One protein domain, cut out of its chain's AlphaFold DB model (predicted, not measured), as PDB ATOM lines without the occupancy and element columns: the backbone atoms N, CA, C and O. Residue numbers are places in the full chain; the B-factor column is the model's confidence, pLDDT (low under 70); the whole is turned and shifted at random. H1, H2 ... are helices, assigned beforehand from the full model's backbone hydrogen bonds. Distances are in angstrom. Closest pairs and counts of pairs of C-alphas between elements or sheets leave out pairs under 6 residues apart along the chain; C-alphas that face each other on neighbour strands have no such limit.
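Overview. This is residues 475 to 516 of the 1012 residues of the protein "DUF4470 domain-containing protein" of Botryobasidium botryosum FD-172 SS1 (UniProt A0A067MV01). The longer helix, H2, packs at a steep angle on H1, with Leu 486 early in H1 set by Ala 508 near the middle of H2. Residues 495 to 501 bow from the end of H1 to the start of H2, and residues 475 to 483 make a loop before H1, turning near His 479. The printed part has 42 residues with two named helices, H1 then H2, and no named strand; the class is all helix. It is compact, with a radius of gyration of the C-alphas of 9.8 A and spans of 27 by 25 by 14 A.

Arrangement. H2, residues 502 to 515, touches H1, residues 484 to 494; their closest C-alphas, those of Ala 508 and Leu 486, are 5.9 A apart. The helices run opposite ways at a steep tilt of 61 degrees. Every O i to N i+4 pair is within hydrogen-bond range in H2, and 5 of 7 in H1.

Along the chain. H2 measures 19.8 A from C-alpha 502 to C-alpha 515, at (-49.300, -40.315, 39.988). H1 measures 14.9 A from C-alpha 484, at (-48.990, -53.793, 42.044), to C-alpha 494.

Size, cuts and confidence. The C-alphas farthest apart, those of Arg 497 and Glu 514, are 27.0 A apart. The printed part has no cut, and the link from H1 to H2 is short. Mean pLDDT of the printed part is 82.6; residues 496 to 499 are under 70.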
ATOM      1  N   VAL A 475     -37.252 -44.638  47.615       86.12
ATOM      2  CA  VAL A 475     -38.084 -45.843  47.590       86.12
ATOM      3  C   VAL A 475     -38.991 -45.875  48.825       86.12
ATOM      4  O   VAL A 475     -38.508 -45.792  49.954       86.12
ATOM      5  N   PRO A 476     -40.317 -46.023  48.648       88.12
ATOM      6  CA  PRO A 476     -41.243 -46.012  49.773       88.12
ATOM      7  C   PRO A 476     -41.075 -47.269  50.636       88.12
ATOM      8  O   PRO A 476     -40.766 -48.342  50.103       88.12
ATOM      9  N   PRO A 477     -41.328 -47.203  51.955       87.19
ATOM     10  CA  PRO A 477     -41.319 -48.385  52.813       87.19
ATOM     11  C   PRO A 477     -42.463 -49.348  52.468       87.19
ATOM     12  O   PRO A 477     -43.470 -48.962  51.887       87.19
ATOM     13  N   ALA A 478     -42.359 -50.614  52.880       83.88
ATOM     14  CA  ALA A 478     -43.330 -51.655  52.509       83.88
ATOM     15  C   ALA A 478     -44.781 -51.389  52.973       83.88
ATOM     16  O   ALA A 478     -45.722 -51.918  52.383       83.88
ATOM     17  N   HIS A 479     -44.978 -50.591  54.027       84.56
ATOM     18  CA  HIS A 479     -46.317 -50.217  54.487       84.56
ATOM     19  C   HIS A 479     -46.945 -49.085  53.651       84.56
ATOM     20  O   HIS A 479     -48.166 -48.929  53.673       84.56
ATOM     21  N   ALA A 480     -46.151 -48.340  52.875       87.25
ATOM     22  CA  ALA A 480     -46.638 -47.347  51.924       87.25
ATOM     23  C   ALA A 480     -47.068 -48.053  50.627       87.25
ATOM     24  O   ALA A 480     -46.279 -48.289  49.714       87.25
ATOM     25  N   LYS A 481     -48.341 -48.457  50.587       83.88
ATOM     26  CA  LYS A 481     -48.901 -49.265  49.495       83.88
ATOM     27  C   LYS A 481     -48.918 -48.497  48.169       83.88
ATOM     28  O   LYS A 481     -49.579 -47.469  48.052       83.88
ATOM     29  N   GLU A 482     -48.315 -49.086  47.141       89.62
ATOM     30  CA  GLU A 482     -48.375 -48.615  45.752       89.62
ATOM     31  C   GLU A 482     -49.082 -49.633  44.835       89.62
ATOM     32  O   GLU A 482     -49.242 -50.805  45.204       89.62
ATOM     33  N   PRO A 483     -49.543 -49.229  43.633       91.94
ATOM     34  CA  PRO A 483     -50.087 -50.151  42.646       91.94
ATOM     35  C   PRO A 483     -49.150 -51.335  42.404       91.94
ATOM     36  O   PRO A 483     -47.930 -51.179  42.367       91.94
ATOM     37  N   LYS A 484     -49.729 -52.520  42.167       88.00
ATOM     38  CA  LYS A 484     -48.990 -53.793  42.044       88.00
ATOM     39  C   LYS A 484     -47.772 -53.723  41.109       88.00
ATOM     40  O   LYS A 484     -46.778 -54.391  41.372       88.00
ATOM     41  N   ALA A 485     -47.849 -52.936  40.033       85.06
ATOM     42  CA  ALA A 485     -46.752 -52.750  39.084       85.06
ATOM     43  C   ALA A 485     -45.539 -52.029  39.703       85.06
ATOM     44  O   ALA A 485     -44.421 -52.527  39.584       85.06
ATOM     45  N   LEU A 486     -45.760 -50.913  40.406       89.50
ATOM     46  CA  LEU A 486     -44.711 -50.167  41.110       89.50
ATOM     47  C   LEU A 486     -44.188 -50.948  42.315       89.50
ATOM     48  O   LEU A 486     -42.984 -51.070  42.511       89.50
ATOM     49  N   GLU A 487     -45.090 -51.564  43.077       89.94
ATOM     50  CA  GLU A 487     -44.728 -52.334  44.267       89.94
ATOM     51  C   GLU A 487     -43.851 -53.551  43.929       89.94
ATOM     52  O   GLU A 487     -42.956 -53.905  44.694       89.94
ATOM     53  N   LYS A 488     -44.024 -54.159  42.745       87.19
ATOM     54  CA  LYS A 488     -43.119 -55.209  42.254       87.19
ATOM     55  C   LYS A 488     -41.683 -54.696  42.090       87.19
ATOM     56  O   LYS A 488     -40.753 -55.423  42.427       87.19
ATOM     57  N   VAL A 489     -41.510 -53.469  41.593       88.06
ATOM     58  CA  VAL A 489     -40.201 -52.819  41.411       88.06
ATOM     59  C   VAL A 489     -39.610 -52.434  42.769       88.06
ATOM     60  O   VAL A 489     -38.501 -52.855  43.093       88.06
ATOM     61  N   PHE A 490     -40.369 -51.730  43.611       87.25
ATOM     62  CA  PHE A 490     -39.892 -51.296  44.926       87.25
ATOM     63  C   PHE A 490     -39.558 -52.462  45.858       87.25
ATOM     64  O   PHE A 490     -38.558 -52.409  46.568       87.25
ATOM     65  N   LYS A 491     -40.322 -53.561  45.822       84.75
ATOM     66  CA  LYS A 491     -40.020 -54.770  46.604       84.75
ATOM     67  C   LYS A 491     -38.680 -55.399  46.223       84.75
ATOM     68  O   LYS A 491     -38.015 -55.955  47.092       84.75
ATOM     69  N   VAL A 492     -38.294 -55.336  44.947       80.25
ATOM     70  CA  VAL A 492     -36.988 -55.826  44.487       80.25
ATOM     71  C   VAL A 492     -35.868 -54.931  45.017       80.25
ATOM     72  O   VAL A 492     -34.902 -55.459  45.564       80.25
ATOM     73  N   ILE A 493     -36.040 -53.605  44.932       79.00
ATOM     74  CA  ILE A 493     -35.049 -52.629  45.413       79.00
ATOM     75  C   ILE A 493     -34.865 -52.739  46.935       79.00
ATOM     76  O   ILE A 493     -33.746 -52.936  47.396       79.00
ATOM     77  N   ARG A 494     -35.960 -52.740  47.712       79.25
ATOM     78  CA  ARG A 494     -35.937 -52.897  49.184       79.25
ATOM     79  C   ARG A 494     -35.324 -54.210  49.666       79.25
ATOM     80  O   ARG A 494     -34.989 -54.326  50.836       79.25
ATOM     81  N   ALA A 495     -35.268 -55.228  48.811       73.62
ATOM     82  CA  ALA A 495     -34.719 -56.531  49.162       73.62
ATOM     83  C   ALA A 495     -33.237 -56.684  48.784       73.62
ATOM     84  O   ALA A 495     -32.709 -57.783  48.948       73.62
ATOM     85  N   GLY A 496     -32.597 -55.654  48.213       66.69
ATOM     86  CA  GLY A 496     -31.156 -55.653  47.930       66.69
ATOM     87  C   GLY A 496     -30.671 -56.652  46.889       66.69
ATOM     88  O   GLY A 496     -29.476 -56.919  46.811       66.69
ATOM     89  N   ARG A 497     -31.584 -57.262  46.121       65.19
ATOM     90  CA  ARG A 497     -31.278 -58.460  45.319       65.19
ATOM     91  C   ARG A 497     -30.556 -58.134  44.011       65.19
ATOM     92  O   ARG A 497     -29.425 -58.554  43.809       65.19
ATOM     93  N   SER A 498     -31.238 -57.443  43.098       67.94
ATOM     94  CA  SER A 498     -30.740 -57.070  41.767       67.94
ATOM     95  C   SER A 498     -31.506 -55.859  41.235       67.94
ATOM     96  O   SER A 498     -32.660 -55.642  41.609       67.94
ATOM     97  N   ILE A 499     -30.861 -55.033  40.408       67.50
ATOM     98  CA  ILE A 499     -31.486 -53.809  39.904       67.50
ATOM     99  C   ILE A 499     -32.527 -54.224  38.872       67.50
ATOM    100  O   ILE A 499     -32.220 -55.029  37.984       67.50
ATOM    101  N   PRO A 500     -33.775 -53.739  38.982       74.62
ATOM    102  CA  PRO A 500     -34.781 -54.023  37.975       74.62
ATOM    103  C   PRO A 500     -34.274 -53.599  36.591       74.62
ATOM    104  O   PRO A 500     -33.605 -52.578  36.458       74.62
ATOM    105  N   ARG A 501     -34.598 -54.376  35.548       76.81
ATOM    106  CA  ARG A 501     -34.215 -54.037  34.168       76.81
ATOM    107  C   ARG A 501     -34.587 -52.590  33.849       76.81
ATOM    108  O   ARG A 501     -35.655 -52.130  34.262       76.81
ATOM    109  N   LYS A 502     -33.737 -51.911  33.082       73.44
ATOM    110  CA  LYS A 502     -33.890 -50.492  32.753       73.44
ATOM    111  C   LYS A 502     -35.284 -50.166  32.216       73.44
ATOM    112  O   LYS A 502     -35.882 -49.201  32.669       73.44
ATOM    113  N   GLU A 503     -35.859 -51.013  31.365       77.12
ATOM    114  CA  GLU A 503     -37.203 -50.799  30.811       77.12
ATOM    115  C   GLU A 503     -38.294 -50.832  31.895       77.12
ATOM    116  O   GLU A 503     -39.282 -50.103  31.818       77.12
ATOM    117  N   MET A 504     -38.121 -51.664  32.932       80.44
ATOM    118  CA  MET A 504     -39.027 -51.697  34.085       80.44
ATOM    119  C   MET A 504     -38.872 -50.451  34.955       80.44
ATOM    120  O   MET A 504     -39.877 -49.945  35.449       80.44
ATOM    121  N   LEU A 505     -37.647 -49.947  35.129       78.62
ATOM    122  CA  LEU A 505     -37.398 -48.692  35.843       78.62
ATOM    123  C   LEU A 505     -37.945 -47.489  35.067       78.62
ATOM    124  O   LEU A 505     -38.575 -46.630  35.663       78.62
ATOM    125  N   GLU A 506     -37.809 -47.451  33.744       78.62
ATOM    126  CA  GLU A 506     -38.392 -46.405  32.893       78.62
ATOM    127  C   GLU A 506     -39.929 -46.463  32.874       78.62
ATOM    128  O   GLU A 506     -40.606 -45.433  32.876       78.62
ATOM    129  N   ALA A 507     -40.515 -47.665  32.881       83.06
ATOM    130  CA  ALA A 507     -41.958 -47.837  33.043       83.06
ATOM    131  C   ALA A 507     -42.433 -47.385  34.433       83.06
ATOM    132  O   ALA A 507     -43.455 -46.705  34.535       83.06
ATOM    133  N   ALA A 508     -41.680 -47.714  35.485       86.44
ATOM    134  CA  ALA A 508     -41.964 -47.255  36.839       86.44
ATOM    135  C   ALA A 508     -41.838 -45.733  36.954       86.44
ATOM    136  O   ALA A 508     -42.751 -45.107  37.475       86.44
ATOM    137  N   HIS A 509     -40.781 -45.136  36.399       86.31
ATOM    138  CA  HIS A 509     -40.599 -43.688  36.337       86.31
ATOM    139  C   HIS A 509     -41.802 -43.016  35.670       86.31
ATOM    140  O   HIS A 509     -42.374 -42.110  36.255       86.31
ATOM    141  N   ARG A 510     -42.258 -43.493  34.501       84.56
ATOM    142  CA  ARG A 510     -43.465 -42.948  33.845       84.56
ATOM    143  C   ARG A 510     -44.706 -43.022  34.737       84.56
ATOM    144  O   ARG A 510     -45.388 -42.019  34.909       84.56
ATOM    145  N   ALA A 511     -44.960 -44.177  35.351       87.75
ATOM    146  CA  ALA A 511     -46.103 -44.351  36.248       87.75
ATOM    147  C   ALA A 511     -46.005 -43.482  37.520       87.75
ATOM    148  O   ALA A 511     -47.021 -43.019  38.035       87.75
ATOM    149  N   ILE A 512     -44.790 -43.245  38.021       89.44
ATOM    150  CA  ILE A 512     -44.510 -42.315  39.121       89.44
ATOM    151  C   ILE A 512     -44.792 -40.881  38.665       89.44
ATOM    152  O   ILE A 512     -45.564 -40.198  39.328       89.44
ATOM    153  N   SER A 513     -44.257 -40.442  37.521       85.19
ATOM    154  CA  SER A 513     -44.428 -39.074  37.010       85.19
ATOM    155  C   SER A 513     -45.890 -38.670  36.792       85.19
ATOM    156  O   SER A 513     -46.202 -37.484  36.846       85.19
ATOM    157  N   GLU A 514     -46.782 -39.633  36.551       86.50
ATOM    158  CA  GLU A 514     -48.223 -39.399  36.377       86.50
ATOM    159  C   GLU A 514     -49.011 -39.367  37.700       86.50
ATOM    160  O   GLU A 514     -50.067 -38.738  37.772       86.50
ATOM    161  N   ARG A 515     -48.542 -40.068  38.742       89.69
ATOM    162  CA  ARG A 515     -49.300 -40.315  39.988       89.69
ATOM    163  C   ARG A 515     -48.739 -39.582  41.202       89.69
ATOM    164  O   ARG A 515     -49.499 -39.228  42.103       89.69
ATOM    165  N   TRP A 516     -47.420 -39.468  41.290       90.69
ATOM    166  CA  TRP A 516     -46.738 -38.894  42.443       90.69
ATOM    167  C   TRP A 516     -46.830 -37.378  42.433       90.69
ATOM    168  O   TRP A 516     -47.000 -36.739  41.396       90.69
TER     169      TRP A 516